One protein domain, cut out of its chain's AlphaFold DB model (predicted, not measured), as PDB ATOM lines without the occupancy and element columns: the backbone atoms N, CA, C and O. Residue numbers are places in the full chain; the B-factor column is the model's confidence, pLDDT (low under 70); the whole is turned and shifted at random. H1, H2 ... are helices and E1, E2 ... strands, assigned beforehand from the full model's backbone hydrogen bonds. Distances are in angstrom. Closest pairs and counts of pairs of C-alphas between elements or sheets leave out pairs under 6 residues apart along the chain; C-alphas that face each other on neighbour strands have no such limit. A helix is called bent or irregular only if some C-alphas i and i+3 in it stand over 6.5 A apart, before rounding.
ATOM      1  N   ARG A   2     149.050 134.095 132.484       70.38
ATOM      2  CA  ARG A   2     149.738 133.852 131.194       70.38
ATOM      3  C   ARG A   2     148.903 133.042 130.186       70.38
ATOM      4  O   ARG A   2     148.778 133.466 129.050       70.38
ATOM      5  N   GLU A   3     148.280 131.954 130.627       64.88
ATOM      6  CA  GLU A   3     147.402 131.114 129.787       64.88
ATOM      7  C   GLU A   3     146.154 131.837 129.273       64.88
ATOM      8  O   GLU A   3     145.764 131.682 128.127       64.88
ATOM      9  N   ALA A   4     145.528 132.677 130.096       61.38
ATOM     10  CA  ALA A   4     144.352 133.413 129.648       61.38
ATOM     11  C   ALA A   4     144.723 134.489 128.612       61.38
ATOM     12  O   ALA A   4     143.941 134.755 127.710       61.38
ATOM     13  N   SER A   5     145.922 135.077 128.693       62.88
ATOM     14  CA  SER A   5     146.413 136.037 127.692       62.88
ATOM     15  C   SER A   5     146.885 135.396 126.388       62.88
ATOM     16  O   SER A   5     147.016 136.116 125.403       62.88
ATOM     17  N   THR A   6     147.156 134.088 126.340       65.94
ATOM     18  CA  THR A   6     147.386 133.417 125.049       65.94
ATOM     19  C   THR A   6     146.076 133.180 124.305       65.94
ATOM     20  O   THR A   6     146.055 133.255 123.080       65.94
ATOM     21  N   ASP A   7     144.982 132.975 125.044       66.88
ATOM     22  CA  ASP A   7     143.655 132.696 124.483       66.88
ATOM     23  C   ASP A   7     142.834 133.975 124.225       66.88
ATOM     24  O   ASP A   7     141.853 133.955 123.484       66.88
ATOM     25  N   THR A   8     143.227 135.106 124.819       63.31
ATOM     26  CA  THR A   8     142.497 136.382 124.762       63.31
ATOM     27  C   THR A   8     143.440 137.533 124.412       63.31
ATOM     28  O   THR A   8     144.607 137.530 124.791       63.31
ATOM     29  N   ARG A   9     142.958 138.579 123.727       71.81
ATOM     30  CA  ARG A   9     143.771 139.777 123.402       71.81
ATOM     31  C   ARG A   9     143.948 140.734 124.597       71.81
ATOM     32  O   ARG A   9     144.106 141.939 124.411       71.81
ATOM     33  N   ILE A  10     143.890 140.217 125.823       73.56
ATOM     34  CA  ILE A  10     143.900 141.013 127.051       73.56
ATOM     35  C   ILE A  10     145.338 141.364 127.438       73.56
ATOM     36  O   ILE A  10     146.211 140.501 127.541       73.56
ATOM     37  N   LYS A  11     145.582 142.647 127.716       71.56
ATOM     38  CA  LYS A  11     146.846 143.127 128.283       71.56
ATOM     39  C   LYS A  11     146.924 142.754 129.763       71.56
ATOM     40  O   LYS A  11     146.079 143.167 130.552       71.56
ATOM     41  N   ILE A  12     147.976 142.038 130.152       72.69
ATOM     42  CA  ILE A  12     148.246 141.706 131.556       72.69
ATOM     43  C   ILE A  12     149.278 142.677 132.121       72.69
ATOM     44  O   ILE A  12     150.364 142.832 131.564       72.69
ATOM     45  N   GLN A  13     148.951 143.294 133.254       74.81
ATOM     46  CA  GLN A  13     149.888 144.073 134.055       74.81
ATOM     47  C   GLN A  13     149.985 143.466 135.450       74.81
ATOM     48  O   GLN A  13     148.977 143.148 136.074       74.81
ATOM     49  N   HIS A  14     151.214 143.287 135.921       76.56
ATOM     50  CA  HIS A  14     151.512 142.874 137.283       76.56
ATOM     51  C   HIS A  14     152.314 143.988 137.938       76.56
ATOM     52  O   HIS A  14     153.341 144.405 137.402       76.56
ATOM     53  N   LEU A  15     151.839 144.460 139.085       68.94
ATOM     54  CA  LEU A  15     152.470 145.540 139.818       68.94
ATOM     55  C   LEU A  15     152.700 145.071 141.248       68.94
ATOM     56  O   LEU A  15     151.768 144.977 142.044       68.94
ATOM     57  N   ALA A  16     153.949 144.726 141.547       72.88
ATOM     58  CA  ALA A  16     154.349 144.408 142.904       72.88
ATOM     59  C   ALA A  16     154.395 145.705 143.718       72.88
ATOM     60  O   ALA A  16     154.993 146.692 143.284       72.88
ATOM     61  N   VAL A  17     153.783 145.697 144.901       69.31
ATOM     62  CA  VAL A  17     153.868 146.818 145.840       69.31
ATOM     63  C   VAL A  17     155.324 146.929 146.283       69.31
ATOM     64  O   VAL A  17     155.827 146.044 146.971       69.31
ATOM     65  N   SER A  18     156.018 147.989 145.869       69.56
ATOM     66  CA  SER A  18     157.376 148.266 146.338       69.56
ATOM     67  C   SER A  18     157.340 149.124 147.607       69.56
ATOM     68  O   SER A  18     156.463 149.982 147.763       69.56
ATOM     69  N   GLY A  19     158.262 148.868 148.539       72.38
ATOM     70  CA  GLY A  19     158.279 149.505 149.859       72.38
ATOM     71  C   GLY A  19     157.417 148.779 150.907       72.38
ATOM     72  O   GLY A  19     157.132 147.586 150.751       72.38
ATOM     73  N   PRO A  20     157.023 149.469 151.997       76.69
ATOM     74  CA  PRO A  20     156.257 148.867 153.086       76.69
ATOM     75  C   PRO A  20     154.984 148.179 152.581       76.69
ATOM     76  O   PRO A  20     154.175 148.790 151.877       76.69
ATOM     77  N   GLN A  21     154.807 146.910 152.952       78.31
ATOM     78  CA  GLN A  21     153.627 146.114 152.608       78.31
ATOM     79  C   GLN A  21     152.466 146.498 153.526       78.31
ATOM     80  O   GLN A  21     152.162 145.801 154.488       78.31
ATOM     81  N   ASN A  22     151.848 147.648 153.260       87.06
ATOM     82  CA  ASN A  22     150.657 148.098 153.972       87.06
ATOM     83  C   ASN A  22     149.535 148.506 152.995       87.06
ATOM     84  O   ASN A  22     149.823 148.843 151.840       87.06
ATOM     85  N   PRO A  23     148.261 148.481 153.439       85.12
ATOM     86  CA  PRO A  23     147.123 148.741 152.558       85.12
ATOM     87  C   PRO A  23     147.145 150.126 151.903       85.12
ATOM     88  O   PRO A  23     146.773 150.257 150.741       85.12
ATOM     89  N   ALA A  24     147.622 151.153 152.613       86.44
ATOM     90  CA  ALA A  24     147.687 152.515 152.085       86.44
ATOM     91  C   ALA A  24     148.650 152.622 150.891       86.44
ATOM     92  O   ALA A  24     148.311 153.223 149.876       86.44
ATOM     93  N   ASN A  25     149.821 151.986 150.983       86.12
ATOM     94  CA  ASN A  25     150.783 151.933 149.887       86.12
ATOM     95  C   ASN A  25     150.231 151.110 148.711       86.12
ATOM     96  O   ASN A  25     150.254 151.551 147.564       86.12
ATOM     97  N   ALA A  26     149.659 149.937 148.997       87.12
ATOM     98  CA  ALA A  26     149.048 149.077 147.985       87.12
ATOM     99  C   ALA A  26     147.882 149.759 147.237       87.12
ATOM    100  O   ALA A  26     147.710 149.535 146.036       87.12
ATOM    101  N   LEU A  27     147.131 150.644 147.900       89.31
ATOM    102  CA  LEU A  27     146.043 151.410 147.288       89.31
ATOM    103  C   LEU A  27     146.544 152.350 146.180       89.31
ATOM    104  O   LEU A  27     145.887 152.483 145.149       89.31
ATOM    105  N   THR A  28     147.725 152.958 146.332       88.62
ATOM    106  CA  THR A  28     148.333 153.786 145.277       88.62
ATOM    107  C   THR A  28     148.598 152.969 144.012       88.62
ATOM    108  O   THR A  28     148.269 153.405 142.907       88.62
ATOM    109  N   TYR A  29     149.130 151.754 144.166       86.81
ATOM    110  CA  TYR A  29     149.365 150.843 143.046       86.81
ATOM    111  C   TYR A  29     148.052 150.390 142.398       86.81
ATOM    112  O   TYR A  29     147.934 150.438 141.172       86.81
ATOM    113  N   TYR A  30     147.044 150.038 143.199       88.44
ATOM    114  CA  TYR A  30     145.703 149.712 142.708       88.44
ATOM    115  C   TYR A  30     145.104 150.855 141.871       88.44
ATOM    116  O   TYR A  30     144.687 150.637 140.733       88.44
ATOM    117  N   ASN A  31     145.149 152.087 142.382       89.50
ATOM    118  CA  ASN A  31     144.644 153.260 141.670       89.50
ATOM    119  C   ASN A  31     145.389 153.482 140.346       89.50
ATOM    120  O   ASN A  31     144.759 153.782 139.336       89.50
ATOM    121  N   SER A  32     146.710 153.270 140.316       87.12
ATOM    122  CA  SER A  32     147.504 153.409 139.088       87.12
ATOM    123  C   SER A  32     147.128 152.393 138.003       87.12
ATOM    124  O   SER A  32     147.148 152.725 136.817       87.12
ATOM    125  N   LEU A  33     146.763 151.164 138.385       87.12
ATOM    126  CA  LEU A  33     146.276 150.141 137.457       87.12
ATOM    127  C   LEU A  33     144.889 150.514 136.925       87.12
ATOM    128  O   LEU A  33     144.624 150.403 135.729       87.12
ATOM    129  N   ALA A  34     144.020 151.032 137.790       85.75
ATOM    130  CA  ALA A  34     142.699 151.491 137.387       85.75
ATOM    131  C   ALA A  34     142.748 152.686 136.426       85.75
ATOM    132  O   ALA A  34     142.028 152.700 135.430       85.75
ATOM    133  N   SER A  35     143.671 153.630 136.634       85.75
ATOM    134  CA  SER A  35     143.920 154.727 135.686       85.75
ATOM    135  C   SER A  35     144.433 154.254 134.320       85.75
ATOM    136  O   SER A  35     144.293 154.968 133.332       85.75
ATOM    137  N   GLN A  36     145.006 153.051 134.236       85.56
ATOM    138  CA  GLN A  36     145.459 152.438 132.981       85.56
ATOM    139  C   GLN A  36     144.349 151.660 132.256       85.56
ATOM    140  O   GLN A  36     144.637 150.900 131.330       85.56
ATOM    141  N   ASN A  37     143.087 151.867 132.650       82.06
ATOM    142  CA  ASN A  37     141.905 151.188 132.117       82.06
ATOM    143  C   ASN A  37     141.926 149.664 132.320       82.06
ATOM    144  O   ASN A  37     141.346 148.921 131.527       82.06
ATOM    145  N   CYS A  38     142.580 149.173 133.377       83.88
ATOM    146  CA  CYS A  38     142.398 147.785 133.788       83.88
ATOM    147  C   CYS A  38     140.963 147.582 134.297       83.88
ATOM    148  O   CYS A  38     140.508 148.280 135.200       83.88
ATOM    149  N   THR A  39     140.258 146.609 133.720       86.25
ATOM    150  CA  THR A  39     138.863 146.274 134.061       86.25
ATOM    151  C   THR A  39     138.740 145.012 134.914       86.25
ATOM    152  O   THR A  39     137.652 144.698 135.391       86.25
ATOM    153  N   VAL A  40     139.844 144.289 135.128       88.94
ATOM    154  CA  VAL A  40     139.910 143.074 135.947       88.94
ATOM    155  C   VAL A  40     141.076 143.193 136.920       88.94
ATOM    156  O   VAL A  40     142.223 143.348 136.501       88.94
ATOM    157  N   PHE A  41     140.784 143.087 138.213       90.25
ATOM    158  CA  PHE A  41     141.757 143.148 139.297       90.25
ATOM    159  C   PHE A  41     141.810 141.822 140.039       90.25
ATOM    160  O   PHE A  41     140.779 141.261 140.411       90.25
ATOM    161  N   ILE A  42     143.028 141.341 140.271       90.25
ATOM    162  CA  ILE A  42     143.296 140.138 141.052       90.25
ATOM    163  C   ILE A  42     144.237 140.539 142.184       90.25
ATOM    164  O   ILE A  42     145.390 140.888 141.932       90.25
ATOM    165  N   ALA A  43     143.740 140.504 143.417       90.81
ATOM    166  CA  ALA A  43     144.510 140.767 144.623       90.81
ATOM    167  C   ALA A  43     144.847 139.448 145.324       90.81
ATOM    168  O   ALA A  43     143.974 138.609 145.537       90.81
ATOM    169  N   VAL A  44     146.116 139.265 145.686       88.50
ATOM    170  CA  VAL A  44     146.605 138.038 146.326       88.50
ATOM    171  C   VAL A  44     147.195 138.393 147.685       88.50
ATOM    172  O   VAL A  44     148.134 139.185 147.758       88.50
ATOM    173  N   GLY A  45     146.651 137.794 148.747       85.88
ATOM    174  CA  GLY A  45     147.058 138.057 150.128       85.88
ATOM    175  C   GLY A  45     146.419 139.306 150.751       85.88
ATOM    176  O   GLY A  45     145.924 140.194 150.058       85.88
ATOM    177  N   GLU A  46     146.448 139.362 152.083       88.75
ATOM    178  CA  GLU A  46     145.722 140.332 152.919       88.75
ATOM    179  C   GLU A  46     145.926 141.790 152.486       88.75
ATOM    180  O   GLU A  46     144.966 142.467 152.137       88.75
ATOM    181  N   VAL A  47     147.176 142.260 152.409       89.31
ATOM    182  CA  VAL A  47     147.495 143.669 152.111       89.31
ATOM    183  C   VAL A  47     146.883 144.139 150.788       89.31
ATOM    184  O   VAL A  47     146.310 145.229 150.713       89.31
ATOM    185  N   ALA A  48     147.001 143.323 149.739       88.12
ATOM    186  CA  ALA A  48     146.456 143.645 148.427       88.12
ATOM    187  C   ALA A  48     144.922 143.585 148.428       88.12
ATOM    188  O   ALA A  48     144.278 144.433 147.809       88.12
ATOM    189  N   VAL A  49     144.339 142.608 149.130       92.06
ATOM    190  CA  VAL A  49     142.885 142.440 149.240       92.06
ATOM    191  C   VAL A  49     142.256 143.621 149.978       92.06
ATOM    192  O   VAL A  49     141.313 144.219 149.460       92.06
ATOM    193  N   THR A  50     142.817 144.037 151.116       91.69
ATOM    194  CA  THR A  50     142.346 145.208 151.871       91.69
ATOM    195  C   THR A  50     142.433 146.492 151.044       91.69
ATOM    196  O   THR A  50     141.501 147.300 151.040       91.69
ATOM    197  N   ALA A  51     143.531 146.691 150.310       91.69
ATOM    198  CA  ALA A  51     143.693 147.854 149.441       91.69
ATOM    199  C   ALA A  51     142.677 147.871 148.291       91.69
ATOM    200  O   ALA A  51     142.048 148.896 148.031       91.69
ATOM    201  N   MET A  52     142.478 146.726 147.635       92.88
ATOM    202  CA  MET A  52     141.491 146.576 146.569       92.88
ATOM    203  C   MET A  52     140.072 146.848 147.081       92.88
ATOM    204  O   MET A  52     139.356 147.629 146.461       92.88
ATOM    205  N   ALA A  53     139.680 146.267 148.221       92.31
ATOM    206  CA  ALA A  53     138.371 146.497 148.836       92.31
ATOM    207  C   ALA A  53     138.151 147.986 149.164       92.31
ATOM    208  O   ALA A  53     137.102 148.545 148.848       92.31
ATOM    209  N   SER A  54     139.180 148.661 149.688       91.56
ATOM    210  CA  SER A  54     139.136 150.098 150.003       91.56
ATOM    211  C   SER A  54     138.947 150.984 148.762       91.56
ATOM    212  O   SER A  54     138.293 152.021 148.831       91.56
ATOM    213  N   GLY A  55     139.538 150.602 147.624       90.62
ATOM    214  CA  GLY A  55     139.504 151.383 146.383       90.62
ATOM    215  C   GLY A  55     138.381 151.010 145.412       90.62
ATOM    216  O   GLY A  55     138.124 151.753 144.462       90.62
ATOM    217  N   ARG A  56     137.718 149.866 145.611       92.44
ATOM    218  CA  ARG A  56     136.767 149.272 144.661       92.44
ATOM    219  C   ARG A  56     135.627 150.200 144.266       92.44
ATOM    220  O   ARG A  56     135.273 150.264 143.093       92.44
ATOM    221  N   SER A  57     135.042 150.901 145.234       91.06
ATOM    222  CA  SER A  57     133.865 151.758 145.025       91.06
ATOM    223  C   SER A  57     134.097 152.868 143.995       91.06
ATOM    224  O   SER A  57     133.142 153.300 143.355       91.06
ATOM    225  N   ASN A  58     135.352 153.271 143.771       89.94
ATOM    226  CA  ASN A  58     135.729 154.245 142.743       89.94
ATOM    227  C   ASN A  58     135.697 153.666 141.317       89.94
ATOM    228  O   ASN A  58     135.694 154.416 140.344       89.94
ATOM    229  N   PHE A  59     135.670 152.337 141.183       89.19
ATOM    230  CA  PHE A  59     135.741 151.619 139.912       89.19
ATOM    231  C   PHE A  59     134.645 150.542 139.822       89.19
ATOM    232  O   PHE A  59     134.952 149.361 139.659       89.19
ATOM    233  N   PRO A  60     133.353 150.918 139.898       87.88
ATOM    234  CA  PRO A  60     132.241 149.964 139.990       87.88
ATOM    235  C   PRO A  60     132.043 149.110 138.728       87.88
ATOM    236  O   PRO A  60     131.343 148.106 138.767       87.88
ATOM    237  N   GLN A  61     132.639 149.514 137.604       87.06
ATOM    238  CA  GLN A  61     132.599 148.779 136.336       87.06
ATOM    239  C   GLN A  61     133.667 147.678 136.258       87.06
ATOM    240  O   GLN A  61     133.610 146.819 135.378       87.06
ATOM    241  N   ALA A  62     134.672 147.719 137.138       89.75
ATOM    242  CA  ALA A  62     135.729 146.726 137.160       89.75
ATOM    243  C   ALA A  62     135.301 145.477 137.936       89.75
ATOM    244  O   ALA A  62     134.463 145.529 138.833       89.75
ATOM    245  N   ARG A  63     135.901 144.344 137.580       90.44
ATOM    246  CA  ARG A  63     135.718 143.065 138.264       90.44
ATOM    247  C   ARG A  63     136.874 142.823 139.216       90.44
ATOM    248  O   ARG A  63     138.029 143.046 138.851       90.44
ATOM    249  N   HIS A  64     136.570 142.300 140.397       92.06
ATOM    250  CA  HIS A  64     137.543 142.126 141.472       92.06
ATOM    251  C   HIS A  64     137.537 140.690 141.975       92.06
ATOM    252  O   HIS A  64     136.481 140.120 142.256       92.06
ATOM    253  N   LEU A  65     138.733 140.125 142.108       91.31
ATOM    254  CA  LEU A  65     138.957 138.793 142.645       91.31
ATOM    255  C   LEU A  65     140.023 138.851 143.739       91.31
ATOM    256  O   LEU A  65     141.104 139.404 143.536       91.31
ATOM    257  N   ALA A  66     139.706 138.277 144.892       92.19
ATOM    258  CA  ALA A  66     140.597 138.116 146.029       92.19
ATOM    259  C   ALA A  66     141.063 136.660 146.113       92.19
ATOM    260  O   ALA A  66     140.260 135.741 145.961       92.19
ATOM    261  N   VAL A  67     142.352 136.442 146.367       89.31
ATOM    262  CA  VAL A  67     142.931 135.108 146.564       89.31
ATOM    263  C   VAL A  67     143.492 134.993 147.976       89.31
ATOM    264  O   VAL A  67     144.385 135.753 148.359       89.31
ATOM    265  N   GLY A  68     143.001 134.002 148.722       85.25
ATOM    266  CA  GLY A  68     143.554 133.586 150.015       85.25
ATOM    267  C   GLY A  68     143.217 134.471 151.219       85.25
ATOM    268  O   GLY A  68     143.657 134.151 152.318       85.25
ATOM    269  N   HIS A  69     142.451 135.550 151.046       89.31
ATOM    270  CA  HIS A  69     141.975 136.392 152.145       89.31
ATOM    271  C   HIS A  69     140.581 136.937 151.833       89.31
ATOM    272  O   HIS A  69     140.345 137.377 150.706       89.31
ATOM    273  N   ASP A  70     139.681 136.908 152.818       89.62
ATOM    274  CA  ASP A  70     138.311 137.404 152.674       89.62
ATOM    275  C   ASP A  70     138.302 138.940 152.553       89.62
ATOM    276  O   ASP A  70     138.778 139.630 153.455       89.62
ATOM    277  N   PRO A  71     137.786 139.506 151.447       88.62
ATOM    278  CA  PRO A  71     137.664 140.951 151.282       88.62
ATOM    279  C   PRO A  71     136.607 141.597 152.191       88.62
ATOM    280  O   PRO A  71     136.574 142.824 152.267       88.62
ATOM    281  N   GLY A  72     135.718 140.821 152.826       89.00
ATOM    282  CA  GLY A  72     134.590 141.347 153.603       89.00
ATOM    283  C   GLY A  72     133.580 142.119 152.746       89.00
ATOM    284  O   GLY A  72     132.816 142.935 153.258       89.00
ATOM    285  N   ASP A  73     133.604 141.895 151.430       86.88
ATOM    286  CA  ASP A  73     132.887 142.704 150.458       86.88
ATOM    287  C   ASP A  73     132.200 141.829 149.390       86.88
ATOM    288  O   ASP A  73     132.884 141.189 148.587       86.88
ATOM    289  N   PRO A  74     130.853 141.813 149.319       87.38
ATOM    290  CA  PRO A  74     130.107 140.850 148.508       87.38
ATOM    291  C   PRO A  74     130.273 141.002 146.991       87.38
ATOM    292  O   PRO A  74     130.024 140.040 146.270       87.38
ATOM    293  N   ASN A  75     130.697 142.167 146.475       87.56
ATOM    294  CA  ASN A  75     130.994 142.309 145.033       87.56
ATOM    295  C   ASN A  75     132.461 142.000 144.679       87.56
ATOM    296  O   ASN A  75     132.922 142.363 143.598       87.56
ATOM    297  N   VAL A  76     133.215 141.363 145.578       89.81
ATOM    298  CA  VAL A  76     134.537 140.801 145.285       89.81
ATOM    299  C   VAL A  76     134.433 139.279 145.308       89.81
ATOM    300  O   VAL A  76     133.950 138.692 146.269       89.81
ATOM    301  N   THR A  77     134.901 138.620 144.248       90.50
ATOM    302  CA  THR A  77     134.930 137.152 144.207       90.50
ATOM    303  C   THR A  77     136.085 136.641 145.060       90.50
ATOM    304  O   THR A  77     137.239 136.925 144.749       90.50
ATOM    305  N   LEU A  78     135.796 135.876 146.112       89.81
ATOM    306  CA  LEU A  78     136.817 135.202 146.911       89.81
ATOM    307  C   LEU A  78     137.173 133.845 146.298       89.81
ATOM    308  O   LEU A  78     136.302 133.027 146.010       89.81
ATOM    309  N   VAL A  79     138.468 133.595 146.148       87.25
ATOM    310  CA  VAL A  79     139.035 132.285 145.840       87.25
ATOM    311  C   VAL A  79     139.890 131.859 147.018       87.25
ATOM    312  O   VAL A  79     140.909 132.485 147.325       87.25
ATOM    313  N   GLU A  80     139.495 130.779 147.679       82.06
ATOM    314  CA  GLU A  80     140.331 130.205 148.722       82.06
ATOM    315  C   GLU A  80     141.610 129.634 148.107       82.06
ATOM    316  O   GLU A  80     141.579 128.849 147.157       82.06
ATOM    317  N   ALA A  81     142.760 130.006 148.670       69.75
ATOM    318  CA  ALA A  81     144.071 129.559 148.200       69.75
ATOM    319  C   ALA A  81     144.389 128.102 148.605       69.75
ATOM    320  O   ALA A  81     145.554 127.727 148.711       69.75
ATOM    321  N   ALA A  82     143.365 127.273 148.836       67.50
ATOM    322  CA  ALA A  82     143.503 125.894 149.296       67.50
ATOM    323  C   ALA A  82     144.177 124.978 148.255       67.50
ATOM    324  O   ALA A  82     144.754 123.954 148.616       67.50
ATOM    325  N   SER A  83     144.137 125.335 146.962       71.31
ATOM    326  CA  SER A  83     144.915 124.651 145.923       71.31
ATOM    327  C   SER A  83     145.282 125.558 144.743       71.31
ATOM    328  O   SER A  83     144.542 126.470 144.350       71.31
ATOM    329  N   THR A  84     146.441 125.279 144.138       77.00
ATOM    330  CA  THR A  84     146.929 125.983 142.944       77.00
ATOM    331  C   THR A  84     145.996 125.796 141.749       77.00
ATOM    332  O   THR A  84     145.764 126.752 141.013       77.00
ATOM    333  N   ASP A  85     145.407 124.609 141.578       79.56
ATOM    334  CA  ASP A  85     144.489 124.320 140.468       79.56
ATOM    335  C   ASP A  85     143.152 125.056 140.596       79.56
ATOM    336  O   ASP A  85     142.659 125.605 139.605       79.56
ATOM    337  N   ALA A  86     142.593 125.157 141.807       75.25
ATOM    338  CA  ALA A  86     141.400 125.971 142.042       75.25
ATOM    339  C   ALA A  86     141.676 127.451 141.741       75.25
ATOM    340  O   ALA A  86     140.912 128.097 141.022       75.25
ATOM    341  N   THR A  87     142.823 127.962 142.200       80.88
ATOM    342  CA  THR A  87     143.261 129.336 141.910       80.88
ATOM    343  C   THR A  87     143.422 129.568 140.408       80.88
ATOM    344  O   THR A  87     142.937 130.561 139.866       80.88
ATOM    345  N   ARG A  88     144.072 128.634 139.704       81.12
ATOM    346  CA  ARG A  88     144.284 128.703 138.253       81.12
ATOM    347  C   ARG A  88     142.961 128.721 137.490       81.12
ATOM    348  O   ARG A  88     142.805 129.544 136.589       81.12
ATOM    349  N   THR A  89     142.021 127.860 137.873       81.88
ATOM    350  CA  THR A  89     140.694 127.749 137.251       81.88
ATOM    351  C   THR A  89     139.886 129.029 137.452       81.88
ATOM    352  O   THR A  89     139.416 129.612 136.480       81.88
ATOM    353  N   ALA A  90     139.816 129.542 138.681       80.88
ATOM    354  CA  ALA A  90     139.084 130.770 138.978       80.88
ATOM    355  C   ALA A  90     139.663 131.993 138.247       80.88
ATOM    356  O   ALA A  90     138.921 132.807 137.695       80.88
ATOM    357  N   VAL A  91     140.994 132.104 138.177       81.81
ATOM    358  CA  VAL A  91     141.658 133.164 137.403       81.81
ATOM    359  C   VAL A  91     141.355 133.031 135.909       81.81
ATOM    360  O   VAL A  91     141.110 134.040 135.251       81.81
ATOM    361  N   ARG A  92     141.364 131.814 135.353       81.62
ATOM    362  CA  ARG A  92     141.018 131.577 133.943       81.62
ATOM    363  C   ARG A  92     139.580 132.004 133.646       81.62
ATOM    364  O   ARG A  92     139.368 132.727 132.676       81.62
ATOM    365  N   ASP A  93     138.630 131.603 134.482       80.56
ATOM    366  CA  ASP A  93     137.208 131.914 134.313       80.56
ATOM    367  C   ASP A  93     136.905 133.407 134.454       80.56
ATOM    368  O   ASP A  93     136.086 133.953 133.713       80.56
ATOM    369  N   LEU A  94     137.572 134.097 135.383       80.62
ATOM    370  CA  LEU A  94     137.409 135.539 135.542       80.62
ATOM    371  C   LEU A  94     137.868 136.291 134.287       80.62
ATOM    372  O   LEU A  94     137.166 137.183 133.805       80.62
ATOM    373  N   VAL A  95     139.048 135.933 133.777       76.38
ATOM    374  CA  VAL A  95     139.674 136.615 132.640       76.38
ATOM    375  C   VAL A  95     138.938 136.300 131.337       76.38
ATOM    376  O   VAL A  95     138.715 137.208 130.543       76.38
ATOM    377  N   SER A  96     138.496 135.057 131.125       78.62
ATOM    378  CA  SER A  96     137.762 134.670 129.911       78.62
ATOM    379  C   SER A  96     136.415 135.381 129.776       78.62
ATOM    380  O   SER A  96     136.031 135.750 128.675       78.62
ATOM    381  N   ARG A  97     135.718 135.649 130.886       75.31
ATOM    382  CA  ARG A  97     134.455 136.409 130.883       75.31
ATOM    383  C   ARG A  97     134.638 137.912 130.649       75.31
ATOM    384  O   ARG A  97     133.636 138.631 130.637       75.31
ATOM    385  N   ALA A  98     135.874 138.403 130.650       69.06
ATOM    386  CA  ALA A  98     136.213 139.809 130.437       69.06
ATOM    387  C   ALA A  98     136.806 140.080 129.043       69.06
ATOM    388  O   ALA A  98     137.020 141.247 128.713       69.06
TER     389      ALA A  98
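What this domain is: This is residues 2 to 98 of the 99 residues of an uncharacterized protein of Micromonospora sp. KC207 (UniProt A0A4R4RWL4). A small sheet of three strands, E1, E2 and E3, sits in the middle, between H3 over one face and H4 over the other, so that the body has three layers. H2 packs on H3 and only grazes the sheet, H1 packs on H4 at its residues 92 to 96, and a long stretch without a named element, residues 8 to 22, runs from H1 to H2. The printed part has 97 residues, with four named helices and three named strands in the order H1 H2 E1 H3 E2 E3 H4; the sheet's order is E1 E2 E3, all parallel, and the class is mixed, helices and strands. The whole is compact and rounded, with a radius of gyration of the C-alphas of 12.7 A and spans of 34 by 30 by 26 A.

Where its parts are: In the sheet, E1 is residues 40 to 44, 13.3 A from first to last C-alpha, beginning at C-alpha 40 (139.910, 143.074, 135.947). E2 is residues 63 to 67, 13.6 A, and E3 is residues 77 to 79, 6.6 A. H3 is residues 46 to 58, 19.9 A; it is irregular, with C-alphas 54 and 57 7.4 A apart. H4 is residues 84 to 96, 18.1 A, ending at C-alpha 96 (137.762, 134.670, 129.911). H2 is residues 23 to 35, 18.2 A. H1 is residues 2 to 7, 9.1 A, beginning at C-alpha 2 (149.738, 133.852, 131.194).

How they stand to each other: E1 and E2 are parallel at 15 degrees, with N 41 and O 63 2.8 A apart, within hydrogen-bond range. E2 and E3 are parallel at 24 degrees, with N 79 and O 66 at 2.8 A. E1, H3 and E2 form a strand-helix-strand unit, two parallel neighbour strands joined through a helix, with a right-handed crossover. H3 is on the sheet at a height of 8.9 A, and its line stands at 7 degrees to E1 on the local plane, along the strands; its closest C-alphas to E1 are those of Val 49 and Ala 43, 5.2 A. H4 is on the opposite face at a height of 9.3 A, along the strands, at 5 degrees to E2 on the local plane; its closest C-alphas to E3 are those of Thr 87 and Val 79, 6.5 A. H2 touches H3 at a steep tilt of 48 degrees, the same way, the closest C-alphas being those of Pro 23 and Ala 51, 4.7 A. H1 touches H4 at a steep tilt of 39 degrees, the same way, the closest C-alphas being those of Ala 4 and Arg 92, 5.7 A. H1 and H2 are apart. Every O i to N i+4 pair is within hydrogen-bond range in H1 and H4, against 7 of 9 in H2 and 7 of 9 in H3.

The domain as a whole: The C-alphas farthest apart, those of Asp 7 and Pro 20, are 35.2 A apart. The printed part has no cut. The link from H1 to H2, 15 residues, is long. The mean pLDDT of the printed part is 82.7; residues 3 to 8, 15, 17 to 18, 81 to 82 and 98 are under 70.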